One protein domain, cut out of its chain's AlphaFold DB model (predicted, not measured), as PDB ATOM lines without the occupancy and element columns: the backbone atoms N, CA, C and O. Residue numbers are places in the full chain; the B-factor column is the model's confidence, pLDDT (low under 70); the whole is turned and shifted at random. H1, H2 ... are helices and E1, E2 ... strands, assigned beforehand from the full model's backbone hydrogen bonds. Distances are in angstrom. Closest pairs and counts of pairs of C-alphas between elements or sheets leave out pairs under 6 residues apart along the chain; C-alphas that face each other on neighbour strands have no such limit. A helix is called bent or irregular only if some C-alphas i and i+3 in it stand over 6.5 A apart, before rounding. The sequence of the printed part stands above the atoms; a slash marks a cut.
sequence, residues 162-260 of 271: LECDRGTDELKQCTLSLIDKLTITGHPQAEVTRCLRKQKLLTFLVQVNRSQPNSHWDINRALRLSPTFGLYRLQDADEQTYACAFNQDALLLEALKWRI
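This is residues 162 to 260 of the 271 residues of the protein "Cas3, CRISPR-associated endonuclease/helicase Cas3" of Nostoc sphaeroides CCNUC1 (UniProt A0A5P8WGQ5). A single strongly twisted sheet of six strands, curled like part of a barrel, has H2 packed over E4 and E6 and the shorter H1 over E6 on the same face, with the long stretch 186 to 200 beyond E3 at the end away from the helices. The 99 printed residues run E1, E2, E3, E4, H1, E5, E6, H2; the sheet's order is E2, E4, E6, E5, E1, E3, mixed. The class is mixed, helices and strands; the whole is compact, with a radius of gyration of the C-alphas of 13.0 A, and spans 38 by 25 by 24 A, only just elongated.

E1 is residues 162 to 164, beginning at C-alpha 162 (114.116, 67.197, 140.956). E2 is 176 to 179 and runs on at 64 degrees into E3, 182 to 185. E4, 201 to 207, is 17.9 A long. H1 is 216 to 223, 11.5 A. E5, 231 to 235, and E6, 241 to 246, form a hairpin. H2, 247 to 259, is 19.5 A and ends at C-alpha 259 (95.795, 54.489, 129.393); it is irregular, with C-alphas 255 and 258 7.8 A apart.

E5 and E1 are parallel, N 164 to O 235 2.9 A; antiparallel are E1 and E3, N 163 to O 183 2.9 A, E6 and E5, N 232 to O 244 2.8 A, E4 and E6, N 206 to O 243 2.9 A, and E2 and E4, N 203 to O 177 2.8 A. H2 is on the sheet, over E4 and E6, at a height of 8.2 A; its closest C-alphas to E4 are Ala 250 and Phe 204, 4.8 A. H1 is on the sheet, only just over E6 with 3 C-alphas; the closest are His 216 and Ala 243, 4.7 A. The helices make two layers with the sheet, one of helices on one face. E4, H1 and E5 form a split strand-helix-strand unit, two strands of one sheet with a helix between them along the chain and another strand, E6, between them in the sheet; its crossover is right-handed. H1 only just touches H2, through residues 256 to 259 of H2 alone, with 3 pairs of C-alphas within 8 A. O i to N i+4 pairs are within hydrogen-bond range in 3 of 4 for H1 and 7 of 9 for H2.

The C-alphas farthest apart, Gln 189 and Trp 258, are 39.9 A apart. The printed part has no cut; the links E1 to E2 and E3 to E4 are long. No printed residue is under 70 in pLDDT.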
ATOM      1  N   LEU A 162     114.891  67.500 139.761       95.56
ATOM      2  CA  LEU A 162     114.116  67.197 140.956       95.56
ATOM      3  C   LEU A 162     114.521  65.822 141.495       95.56
ATOM      4  O   LEU A 162     114.458  64.819 140.779       95.56
ATOM      5  N   GLU A 163     114.900  65.789 142.764       96.19
ATOM      6  CA  GLU A 163     115.368  64.597 143.469       96.19
ATOM      7  C   GLU A 163     114.547  64.365 144.745       96.19
ATOM      8  O   GLU A 163     113.886  65.273 145.259       96.19
ATOM      9  N   CYS A 164     114.562  63.133 145.249       95.62
ATOM     10  CA  CYS A 164     113.892  62.734 146.482       95.62
ATOM     11  C   CYS A 164     114.801  61.831 147.320       95.62
ATOM     12  O   CYS A 164     115.303  60.827 146.822       95.62
ATOM     13  N   ASP A 165     114.927  62.130 148.616       94.62
ATOM     14  CA  ASP A 165     115.727  61.334 149.567       94.62
ATOM     15  C   ASP A 165     115.085  59.959 149.914       94.62
ATOM     16  O   ASP A 165     115.550  59.278 150.831       94.62
ATOM     17  N   ARG A 166     113.971  59.568 149.279       94.12
ATOM     18  CA  ARG A 166     113.260  58.296 149.521       94.12
ATOM     19  C   ARG A 166     113.788  57.200 148.596       94.12
ATOM     20  O   ARG A 166     114.078  57.486 147.439       94.12
ATOM     21  N   GLY A 167     113.877  55.967 149.092       93.31
ATOM     22  CA  GLY A 167     114.227  54.805 148.264       93.31
ATOM     23  C   GLY A 167     113.071  54.339 147.374       93.31
ATOM     24  O   GLY A 167     111.909  54.672 147.621       93.31
ATOM     25  N   THR A 168     113.371  53.518 146.368       92.19
ATOM     26  CA  THR A 168     112.389  52.956 145.425       92.19
ATOM     27  C   THR A 168     111.254  52.225 146.145       92.19
ATOM     28  O   THR A 168     110.090  52.391 145.781       92.19
ATOM     29  N   ASP A 169     111.565  51.468 147.201       92.31
ATOM     30  CA  ASP A 169     110.576  50.693 147.965       92.31
ATOM     31  C   ASP A 169     109.633  51.569 148.812       92.31
ATOM     32  O   ASP A 169     108.539  51.142 149.187       92.31
ATOM     33  N   GLU A 170     110.029  52.811 149.113       92.69
ATOM     34  CA  GLU A 170     109.193  53.775 149.837       92.69
ATOM     35  C   GLU A 170     108.216  54.512 148.908       92.69
ATOM     36  O   GLU A 170     107.218  55.076 149.370       92.69
ATOM     37  N   LEU A 171     108.493  54.519 147.601       94.56
ATOM     38  CA  LEU A 171     107.729  55.259 146.607       94.56
ATOM     39  C   LEU A 171     106.626  54.397 145.992       94.56
ATOM     40  O   LEU A 171     106.856  53.366 145.361       94.56
ATOM     41  N   LYS A 172     105.381  54.862 146.122       94.12
ATOM     42  CA  LYS A 172     104.234  54.196 145.500       94.12
ATOM     43  C   LYS A 172     104.091  54.645 144.051       94.12
ATOM     44  O   LYS A 172     103.972  55.832 143.761       94.12
ATOM     45  N   GLN A 173     104.046  53.677 143.146       94.19
ATOM     46  CA  GLN A 173     103.846  53.913 141.718       94.19
ATOM     47  C   GLN A 173     102.391  53.668 141.314       94.19
ATOM     48  O   GLN A 173     101.696  52.849 141.919       94.19
ATOM     49  N   CYS A 174     101.945  54.341 140.251       94.94
ATOM     50  CA  CYS A 174     100.630  54.151 139.630       94.94
ATOM     51  C   CYS A 174      99.430  54.323 140.585       94.94
ATOM     52  O   CYS A 174      98.341  53.785 140.361       94.94
ATOM     53  N   THR A 175      99.633  55.062 141.671       95.62
ATOM     54  CA  THR A 175      98.611  55.409 142.651       95.62
ATOM     55  C   THR A 175      98.999  56.710 143.336       95.62
ATOM     56  O   THR A 175     100.164  57.114 143.310       95.62
ATOM     57  N   LEU A 176      98.021  57.361 143.956       96.56
ATOM     58  CA  LEU A 176      98.245  58.593 144.692       96.56
ATOM     59  C   LEU A 176      98.991  58.323 145.997       96.56
ATOM     60  O   LEU A 176      98.659  57.410 146.758       96.56
ATOM     61  N   SER A 177     100.000  59.145 146.269       96.44
ATOM     62  CA  SER A 177     100.748  59.094 147.522       96.44
ATOM     63  C   SER A 177     101.340  60.448 147.885       96.44
ATOM     64  O   SER A 177     101.546  61.302 147.024       96.44
ATOM     65  N   LEU A 178     101.603  60.647 149.175       96.19
ATOM     66  CA  LEU A 178     102.361  61.798 149.647       96.19
ATOM     67  C   LEU A 178     103.856  61.505 149.587       96.19
ATOM     68  O   LEU A 178     104.310  60.518 150.167       96.19
ATOM     69  N   ILE A 179     104.605  62.403 148.954       95.31
ATOM     70  CA  ILE A 179     106.070  62.393 148.950       95.31
ATOM     71  C   ILE A 179     106.572  63.632 149.688       95.31
ATOM     72  O   ILE A 179     105.951  64.694 149.654       95.31
ATOM     73  N   ASP A 180     107.688  63.472 150.389       93.50
ATOM     74  CA  ASP A 180     108.406  64.527 151.092       93.50
ATOM     75  C   ASP A 180     109.905  64.456 150.783       93.50
ATOM     76  O   ASP A 180     110.338  63.619 149.993       93.50
ATOM     77  N   LYS A 181     110.700  65.346 151.392       94.31
ATOM     78  CA  LYS A 181     112.159  65.410 151.200       94.31
ATOM     79  C   LYS A 181     112.574  65.602 149.737       94.31
ATOM     80  O   LYS A 181     113.598  65.077 149.308       94.31
ATOM     81  N   LEU A 182     111.798  66.391 148.996       95.81
ATOM     82  CA  LEU A 182     112.171  66.804 147.651       95.81
ATOM     83  C   LEU A 182     113.293  67.839 147.692       95.81
ATOM     84  O   LEU A 182     113.274  68.769 148.507       95.81
ATOM     85  N   THR A 183     114.240  67.698 146.779       95.94
ATOM     86  CA  THR A 183     115.370  68.606 146.605       95.94
ATOM     87  C   THR A 183     115.494  69.026 145.147       95.94
ATOM     88  O   THR A 183     115.092  68.309 144.231       95.94
ATOM     89  N   ILE A 184     116.017  70.234 144.937       95.88
ATOM     90  CA  ILE A 184     116.268  70.786 143.601       95.88
ATOM     91  C   ILE A 184     117.777  70.917 143.408       95.88
ATOM     92  O   ILE A 184     118.444  71.704 144.083       95.88
ATOM     93  N   THR A 185     118.335  70.154 142.480       94.81
ATOM     94  CA  THR A 185     119.760  70.212 142.133       94.81
ATOM     95  C   THR A 185     119.963  71.015 140.850       94.81
ATOM     96  O   THR A 185     119.010  71.277 140.122       94.81
ATOM     97  N   GLY A 186     121.187  71.489 140.594       93.25
ATOM     98  CA  GLY A 186     121.535  72.250 139.381       93.25
ATOM     99  C   GLY A 186     121.219  73.753 139.403       93.25
ATOM    100  O   GLY A 186     121.609  74.461 138.478       93.25
ATOM    101  N   HIS A 187     120.557  74.260 140.446       95.31
ATOM    102  CA  HIS A 187     120.349  75.698 140.648       95.31
ATOM    103  C   HIS A 187     121.572  76.344 141.338       95.31
ATOM    104  O   HIS A 187     122.116  75.727 142.257       95.31
ATOM    105  N   PRO A 188     122.011  77.568 140.971       92.75
ATOM    106  CA  PRO A 188     123.199  78.202 141.567       92.75
ATOM    107  C   PRO A 188     123.052  78.538 143.061       92.75
ATOM    108  O   PRO A 188     124.042  78.609 143.787       92.75
ATOM    109  N   GLN A 189     121.824  78.746 143.535       93.56
ATOM    110  CA  GLN A 189     121.546  79.147 144.917       93.56
ATOM    111  C   GLN A 189     121.224  77.946 145.814       93.56
ATOM    112  O   GLN A 189     120.237  77.244 145.597       93.56
ATOM    113  N   ALA A 190     122.017  77.755 146.873       90.38
ATOM    114  CA  ALA A 190     121.902  76.613 147.787       90.38
ATOM    115  C   ALA A 190     120.580  76.568 148.582       90.38
ATOM    116  O   ALA A 190     120.136  75.496 148.999       90.38
ATOM    117  N   GLU A 191     119.941  77.714 148.808       90.81
ATOM    118  CA  GLU A 191     118.648  77.797 149.496       90.81
ATOM    119  C   GLU A 191     117.506  77.176 148.678       90.81
ATOM    120  O   GLU A 191     116.655  76.476 149.236       90.81
ATOM    121  N   VAL A 192     117.552  77.318 147.348       92.75
ATOM    122  CA  VAL A 192     116.586  76.714 146.419       92.75
ATOM    123  C   VAL A 192     116.630  75.193 146.506       92.75
ATOM    124  O   VAL A 192     115.590  74.542 146.463       92.75
ATOM    125  N   THR A 193     117.805  74.607 146.747       92.62
ATOM    126  CA  THR A 193     117.952  73.151 146.842       92.62
ATOM    127  C   THR A 193     117.069  72.514 147.903       92.62
ATOM    128  O   THR A 193     116.652  71.369 147.744       92.62
ATOM    129  N   ARG A 194     116.760  73.234 148.987       91.25
ATOM    130  CA  ARG A 194     116.000  72.693 150.122       91.25
ATOM    131  C   ARG A 194     114.610  73.304 150.271       91.25
ATOM    132  O   ARG A 194     113.931  72.974 151.245       91.25
ATOM    133  N   CYS A 195     114.165  74.141 149.332       92.25
ATOM    134  CA  CYS A 195     112.909  74.885 149.458       92.25
ATOM    135  C   CYS A 195     111.672  73.969 149.529       92.25
ATOM    136  O   CYS A 195     110.727  74.262 150.259       92.25
ATOM    137  N   LEU A 196     111.718  72.806 148.871       92.94
ATOM    138  CA  LEU A 196     110.654  71.799 148.899       92.94
ATOM    139  C   LEU A 196     110.861  70.697 149.947       92.94
ATOM    140  O   LEU A 196     109.979  69.864 150.143       92.94
ATOM    141  N   ARG A 197     111.981  70.690 150.681       92.19
ATOM    142  CA  ARG A 197     112.385  69.534 151.504       92.19
ATOM    143  C   ARG A 197     111.391  69.197 152.616       92.19
ATOM    144  O   ARG A 197     111.231  68.036 152.981       92.19
ATOM    145  N   LYS A 198     110.748  70.220 153.180       89.69
ATOM    146  CA  LYS A 198     109.758  70.075 154.259       89.69
ATOM    147  C   LYS A 198     108.332  69.874 153.739       89.69
ATOM    148  O   LYS A 198     107.452  69.565 154.537       89.69
ATOM    149  N   GLN A 199     108.106  70.071 152.441       90.81
ATOM    150  CA  GLN A 199     106.778  69.998 151.852       90.81
ATOM    151  C   GLN A 199     106.357  68.542 151.688       90.81
ATOM    152  O   GLN A 199     107.160  67.691 151.304       90.81
ATOM    153  N   LYS A 200     105.088  68.268 151.992       93.19
ATOM    154  CA  LYS A 200     104.439  66.990 151.698       93.19
ATOM    155  C   LYS A 200     103.485  67.221 150.548       93.19
ATOM    156  O   LYS A 200     102.518  67.959 150.707       93.19
ATOM    157  N   LEU A 201     103.776  66.624 149.405       94.19
ATOM    158  CA  LEU A 201     103.050  66.894 148.171       94.19
ATOM    159  C   LEU A 201     102.331  65.637 147.715       94.19
ATOM    160  O   LEU A 201     102.883  64.537 147.792       94.19
ATOM    161  N   LEU A 202     101.093  65.803 147.254       95.75
ATOM    162  CA  LEU A 202     100.354  64.724 146.618       95.75
ATOM    163  C   LEU A 202     100.998  64.444 145.266       95.75
ATOM    164  O   LEU A 202     101.240  65.369 144.497       95.75
ATOM    165  N   THR A 203     101.276  63.180 144.978       96.81
ATOM    166  CA  THR A 203     101.988  62.777 143.767       96.81
ATOM    167  C   THR A 203     101.366  61.563 143.112       96.81
ATOM    168  O   THR A 203     100.729  60.733 143.766       96.81
ATOM    169  N   PHE A 204     101.609  61.453 141.810       96.81
ATOM    170  CA  PHE A 204     101.406  60.239 141.034       96.81
ATOM    171  C   PHE A 204     102.690  59.940 140.257       96.81
ATOM    172  O   PHE A 204     103.136  60.763 139.452       96.81
ATOM    173  N   LEU A 205     103.280  58.768 140.505       96.88
ATOM    174  CA  LEU A 205     104.552  58.357 139.911       96.88
ATOM    175  C   LEU A 205     104.371  57.259 138.864       96.88
ATOM    176  O   LEU A 205     103.668  56.273 139.091       96.88
ATOM    177  N   VAL A 206     105.097  57.380 137.754       95.94
ATOM    178  CA  VAL A 206     105.251  56.321 136.747       95.94
ATOM    179  C   VAL A 206     106.729  56.135 136.459       95.94
ATOM    180  O   VAL A 206     107.383  57.074 136.015       95.94
ATOM    181  N   GLN A 207     107.273  54.937 136.668       94.75
ATOM    182  CA  GLN A 207     108.680  54.677 136.357       94.75
ATOM    183  C   GLN A 207     108.955  54.868 134.861       94.75
ATOM    184  O   GLN A 207     108.223  54.363 134.000       94.75
ATOM    185  N   VAL A 208     110.048  55.550 134.534       94.62
ATOM    186  CA  VAL A 208     110.486  55.831 133.159       94.62
ATOM    187  C   VAL A 208     111.933  55.406 132.943       94.62
ATOM    188  O   VAL A 208     112.613  54.941 133.852       94.62
ATOM    189  N   ASN A 209     112.405  55.500 131.700       92.38
ATOM    190  CA  ASN A 209     113.769  55.108 131.368       92.38
ATOM    191  C   ASN A 209     114.781  56.070 132.021       92.38
ATOM    192  O   ASN A 209     114.762  57.276 131.744       92.38
ATOM    193  N   ARG A 210     115.673  55.522 132.856       91.38
ATOM    194  CA  ARG A 210     116.744  56.254 133.547       91.38
ATOM    195  C   ARG A 210     117.731  56.908 132.573       91.38
ATOM    196  O   ARG A 210     118.089  58.063 132.764       91.38
ATOM    197  N   SER A 211     118.118  56.208 131.510       90.44
ATOM    198  CA  SER A 211     119.150  56.651 130.560       90.44
ATOM    199  C   SER A 211     118.660  57.695 129.554       90.44
ATOM    200  O   SER A 211     119.467  58.322 128.877       90.44
ATOM    201  N   GLN A 212     117.344  57.875 129.418       91.88
ATOM    202  CA  GLN A 212     116.744  58.834 128.488       91.88
ATOM    203  C   GLN A 212     116.179  60.035 129.264       91.88
ATOM    204  O   GLN A 212     115.133  59.888 129.901       91.88
ATOM    205  N   PRO A 213     116.797  61.233 129.199       86.56
ATOM    206  CA  PRO A 213     116.372  62.403 129.983       86.56
ATOM    207  C   PRO A 213     114.903  62.799 129.756       86.56
ATOM    208  O   PRO A 213     114.166  63.129 130.687       86.56
ATOM    209  N   ASN A 214     114.434  62.658 128.518       89.69
ATOM    210  CA  ASN A 214     113.099  63.077 128.094       89.69
ATOM    211  C   ASN A 214     112.036  61.972 128.176       89.69
ATOM    212  O   ASN A 214     110.922  62.180 127.711       89.69
ATOM    213  N   SER A 215     112.335  60.821 128.787       91.69
ATOM    214  CA  SER A 215     111.404  59.679 128.839       91.69
ATOM    215  C   SER A 215     110.105  59.949 129.613       91.69
ATOM    216  O   SER A 215     109.106  59.275 129.393       91.69
ATOM    217  N   HIS A 216     110.063  60.964 130.482       92.06
ATOM    218  CA  HIS A 216     108.811  61.398 131.112       92.06
ATOM    219  C   HIS A 216     107.812  61.977 130.093       92.06
ATOM    220  O   HIS A 216     106.610  61.753 130.224       92.06
ATOM    221  N   TRP A 217     108.288  62.609 129.014       91.69
ATOM    222  CA  TRP A 217     107.431  63.105 127.931       91.69
ATOM    223  C   TRP A 217     106.770  61.988 127.118       91.69
ATOM    224  O   TRP A 217     105.812  62.249 126.393       91.69
ATOM    225  N   ASP A 218     107.221  60.738 127.246       91.06
ATOM    226  CA  ASP A 218     106.544  59.585 126.641       91.06
ATOM    227  C   ASP A 218     105.144  59.408 127.232       91.06
ATOM    228  O   ASP A 218     104.198  59.128 126.498       91.06
ATOM    229  N   ILE A 219     104.996  59.649 128.538       90.69
ATOM    230  CA  ILE A 219     103.704  59.598 129.231       90.69
ATOM    231  C   ILE A 219     102.802  60.733 128.754       90.69
ATOM    232  O   ILE A 219     101.645  60.488 128.419       90.69
ATOM    233  N   ASN A 220     103.342  61.953 128.649       89.12
ATOM    234  CA  ASN A 220     102.599  63.095 128.121       89.12
ATOM    235  C   ASN A 220     102.075  62.794 126.702       89.12
ATOM    236  O   ASN A 220     100.873  62.886 126.456       89.12
ATOM    237  N   ARG A 221     102.942  62.309 125.803       87.69
ATOM    238  CA  ARG A 221     102.575  61.945 124.422       87.69
ATOM    239  C   ARG A 221     101.565  60.800 124.344       87.69
ATOM    240  O   ARG A 221     100.627  60.877 123.555       87.69
ATOM    241  N   ALA A 222     101.738  59.751 125.150       87.06
ATOM    242  CA  ALA A 222     100.826  58.606 125.180       87.06
ATOM    243  C   ALA A 222      99.412  59.009 125.633       87.06
ATOM    244  O   ALA A 222      98.407  58.506 125.120       87.06
ATOM    245  N   LEU A 223      99.336  59.946 126.578       86.06
ATOM    246  CA  LEU A 223      98.078  60.452 127.108       86.06
ATOM    247  C   LEU A 223      97.491  61.604 126.281       86.06
ATOM    248  O   LEU A 223      96.268  61.721 126.266       86.06
ATOM    249  N   ARG A 224      98.315  62.304 125.487       85.44
ATOM    250  CA  ARG A 224      98.005  63.542 124.741       85.44
ATOM    251  C   ARG A 224      97.733  64.749 125.648       85.44
ATOM    252  O   ARG A 224      96.900  65.589 125.321       85.44
ATOM    253  N   LEU A 225      98.467  64.838 126.756       85.50
ATOM    254  CA  LEU A 225      98.293  65.915 127.732       85.50
ATOM    255  C   LEU A 225      98.698  67.273 127.147       85.50
ATOM    256  O   LEU A 225      99.500  67.368 126.216       85.50
ATOM    257  N   SER A 226      98.173  68.347 127.742       83.88
ATOM    258  CA  SER A 226      98.587  69.711 127.401       83.88
ATOM    259  C   SER A 226     100.109  69.889 127.562       83.88
ATOM    260  O   SER A 226     100.691  69.369 128.520       83.88
ATOM    261  N   PRO A 227     100.772  70.704 126.719       80.62
ATOM    262  CA  PRO A 227     102.148  71.143 126.964       80.62
ATOM    263  C   PRO A 227     102.322  71.860 128.311       80.62
ATOM    264  O   PRO A 227     103.418  71.904 128.860       80.62
ATOM    265  N   THR A 228     101.237  72.422 128.851       81.69
ATOM    266  CA  THR A 228     101.212  73.086 130.157       81.69
ATOM    267  C   THR A 228     100.921  72.136 131.316       81.69
ATOM    268  O   THR A 228     100.736  72.619 132.431       81.69
ATOM    269  N   PHE A 229     100.861  70.828 131.086       87.50
ATOM    270  CA  PHE A 229     100.711  69.838 132.146       87.50
ATOM    271  C   PHE A 229     102.030  69.699 132.934       87.50
ATOM    272  O   PHE A 229     103.104  69.549 132.346       87.50
ATOM    273  N   GLY A 230     101.959  69.794 134.256       89.25
ATOM    274  CA  GLY A 230     103.032  69.691 135.240       89.25
ATOM    275  C   GLY A 230     103.538  68.262 135.428       89.25
ATOM    276  O   GLY A 230     103.428  67.680 136.508       89.25
ATOM    277  N   LEU A 231     104.127  67.694 134.371       92.31
ATOM    278  CA  LEU A 231     104.841  66.423 134.443       92.31
ATOM    279  C   LEU A 231     106.344  66.655 134.564       92.31
ATOM    280  O   LEU A 231     106.988  67.138 133.635       92.31
ATOM    281  N   TYR A 232     106.906  66.241 135.691       93.75
ATOM    282  CA  TYR A 232     108.305  66.453 136.030       93.75
ATOM    283  C   TYR A 232     109.074  65.136 136.045       93.75
ATOM    284  O   TYR A 232     108.518  64.068 136.302       93.75
ATOM    285  N   ARG A 233     110.378  65.204 135.779       94.75
ATOM    286  CA  ARG A 233     111.286  64.073 135.980       94.75
ATOM    287  C   ARG A 233     111.763  64.084 137.431       94.75
ATOM    288  O   ARG A 233     112.391  65.055 137.836       94.75
ATOM    289  N   LEU A 234     111.475  63.018 138.172       96.38
ATOM    290  CA  LEU A 234     111.907  62.830 139.559       96.38
ATOM    291  C   LEU A 234     112.906  61.677 139.641       96.38
ATOM    292  O   LEU A 234     112.611  60.594 139.134       96.38
ATOM    293  N   GLN A 235     114.046  61.890 140.292       96.75
ATOM    294  CA  GLN A 235     114.996  60.830 140.635       96.75
ATOM    295  C   GLN A 235     114.915  60.496 142.132       96.75
ATOM    296  O   GLN A 235     114.800  61.399 142.957       96.75
ATOM    297  N   ASP A 236     114.936  59.212 142.478       96.50
ATOM    298  CA  ASP A 236     114.936  58.754 143.873       96.50
ATOM    299  C   ASP A 236     116.353  58.463 144.401       96.50
ATOM    300  O   ASP A 236     117.344  58.606 143.675       96.50
ATOM    301  N   ALA A 237     116.451  58.061 145.672       95.12
ATOM    302  CA  ALA A 237     117.726  57.781 146.330       95.12
ATOM    303  C   ALA A 237     118.474  56.567 145.741       95.12
ATOM    304  O   ALA A 237     119.698  56.507 145.836       95.12
ATOM    305  N   ASP A 238     117.756  55.642 145.094       94.94
ATOM    306  CA  ASP A 238     118.307  54.455 144.424       94.94
ATOM    307  C   ASP A 238     118.563  54.711 142.925       94.94
ATOM    308  O   ASP A 238     118.764  53.787 142.127       94.94
ATOM    309  N   GLU A 239     118.548  55.987 142.530       92.81
ATOM    310  CA  GLU A 239     118.774  56.479 141.174       92.81
ATOM    311  C   GLU A 239     117.753  55.973 140.136       92.81
ATOM    312  O   GLU A 239     118.002  56.029 138.924       92.81
ATOM    313  N   GLN A 240     116.586  55.492 140.572       95.00
ATOM    314  CA  GLN A 240     115.460  55.247 139.679       95.00
ATOM    315  C   GLN A 240     114.819  56.566 139.274       95.00
ATOM    316  O   GLN A 240     114.872  57.570 139.982       95.00
ATOM    317  N   THR A 241     114.208  56.572 138.090       96.31
ATOM    318  CA  THR A 241     113.587  57.776 137.543       96.31
ATOM    319  C   THR A 241     112.110  57.575 137.255       96.31
ATOM    320  O   THR A 241     111.694  56.566 136.680       96.31
ATOM    321  N   TYR A 242     111.327  58.599 137.577       97.00
ATOM    322  CA  TYR A 242     109.883  58.630 137.433       97.00
ATOM    323  C   TYR A 242     109.439  59.859 136.641       97.00
ATOM    324  O   TYR A 242     110.037  60.932 136.722       97.00
ATOM    325  N   ALA A 243     108.356  59.697 135.892       96.25
ATOM    326  CA  ALA A 243     107.478  60.797 135.550       96.25
ATOM    327  C   ALA A 243     106.582  61.063 136.769       96.25
ATOM    328  O   ALA A 243     105.908  60.150 137.248       96.25
ATOM    329  N   CYS A 244     106.615  62.289 137.278       96.25
ATOM    330  CA  CYS A 244     105.966  62.707 138.511       96.25
ATOM    331  C   CYS A 244     105.032  63.881 138.226       96.25
ATOM    332  O   CYS A 244     105.480  64.927 137.759       96.25
ATOM    333  N   ALA A 245     103.750  63.707 138.524       95.06
ATOM    334  CA  ALA A 245     102.797  64.809 138.599       95.06
ATOM    335  C   ALA A 245     102.505  65.133 140.064       95.06
ATOM    336  O   ALA A 245     102.508  64.226 140.903       95.06
ATOM    337  N   PHE A 246     102.234  66.404 140.355       94.75
ATOM    338  CA  PHE A 246     101.897  66.887 141.694       94.75
ATOM    339  C   PHE A 246     100.425  67.294 141.764       94.75
ATOM    340  O   PHE A 246      99.842  67.665 140.757       94.75
ATOM    341  N   ASN A 247      99.829  67.239 142.953       92.94
ATOM    342  CA  ASN A 247      98.564  67.891 143.288       92.94
ATOM    343  C   ASN A 247      97.427  67.652 142.268       92.94
ATOM    344  O   ASN A 247      96.988  66.508 142.125       92.94
ATOM    345  N   GLN A 248      96.917  68.683 141.582       89.75
ATOM    346  CA  GLN A 248      95.780  68.528 140.662       89.75
ATOM    347  C   GLN A 248      96.144  67.657 139.455       89.75
ATOM    348  O   GLN A 248      95.359  66.790 139.061       89.75
ATOM    349  N   ASP A 249      97.356  67.806 138.934       91.25
ATOM    350  CA  ASP A 249      97.863  66.976 137.848       91.25
ATOM    351  C   ASP A 249      98.068  65.516 138.277       91.25
ATOM    352  O   ASP A 249      97.823  64.595 137.492       91.25
ATOM    353  N   ALA A 250      98.398  65.261 139.549       94.25
ATOM    354  CA  ALA A 250      98.403  63.902 140.096       94.25
ATOM    355  C   ALA A 250      96.996  63.273 140.077       94.25
ATOM    356  O   ALA A 250      96.844  62.113 139.680       94.25
ATOM    357  N   LEU A 251      95.956  64.036 140.443       93.00
ATOM    358  CA  LEU A 251      94.563  63.576 140.356       93.00
ATOM    359  C   LEU A 251      94.152  63.286 138.906       93.00
ATOM    360  O   LEU A 251      93.431  62.312 138.655       93.00
ATOM    361  N   LEU A 252      94.609  64.101 137.949       90.62
ATOM    362  CA  LEU A 252      94.339  63.869 136.531       90.62
ATOM    363  C   LEU A 252      95.005  62.583 136.034       90.62
ATOM    364  O   LEU A 252      94.334  61.777 135.385       90.62
ATOM    365  N   LEU A 253      96.275  62.341 136.379       92.00
ATOM    366  CA  LEU A 253      96.941  61.086 136.012       92.00
ATOM    367  C   LEU A 253      96.260  59.865 136.626       92.00
ATOM    368  O   LEU A 253      96.068  58.877 135.922       92.00
ATOM    369  N   GLU A 254      95.833  59.932 137.888       93.81
ATOM    370  CA  GLU A 254      95.099  58.833 138.528       93.81
ATOM    371  C   GLU A 254      93.797  58.502 137.773       93.81
ATOM    372  O   GLU A 254      93.481  57.327 137.586       93.81
ATOM    373  N   ALA A 255      93.079  59.506 137.252       91.31
ATOM    374  CA  ALA A 255      91.876  59.289 136.440       91.31
ATOM    375  C   ALA A 255      92.170  58.717 135.037       91.31
ATOM    376  O   ALA A 255      91.308  58.080 134.426       91.31
ATOM    377  N   LEU A 256      93.379  58.937 134.512       89.88
ATOM    378  CA  LEU A 256      93.804  58.502 133.177       89.88
ATOM    379  C   LEU A 256      94.704  57.260 133.192       89.88
ATOM    380  O   LEU A 256      95.105  56.786 132.127       89.88
ATOM    381  N   LYS A 257      95.012  56.700 134.365       90.50
ATOM    382  CA  LYS A 257      96.047  55.667 134.513       90.50
ATOM    383  C   LYS A 257      95.803  54.378 133.736       90.50
ATOM    384  O   LYS A 257      96.764  53.709 133.376       90.50
ATOM    385  N   TRP A 258      94.548  54.066 133.417       87.31
ATOM    386  CA  TRP A 258      94.165  52.940 132.555       87.31
ATOM    387  C   TRP A 258      94.746  53.050 131.132       87.31
ATOM    388  O   TRP A 258      94.909  52.050 130.445       87.31
ATOM    389  N   ARG A 259      95.108  54.260 130.679       87.69
ATOM    390  CA  ARG A 259      95.795  54.489 129.393       87.69
ATOM    391  C   ARG A 259      97.313  54.362 129.487       87.69
ATOM    392  O   ARG A 259      97.984  54.431 128.461       87.69
ATOM    393  N   ILE A 260      97.866  54.215 130.690       88.81
ATOM    394  CA  ILE A 260      99.302  54.067 130.917       88.81
ATOM    395  C   ILE A 260      99.582  52.563 131.044       88.81
ATOM    396  O   ILE A 260      99.220  51.979 132.064       88.81
TER     397      ILE A 260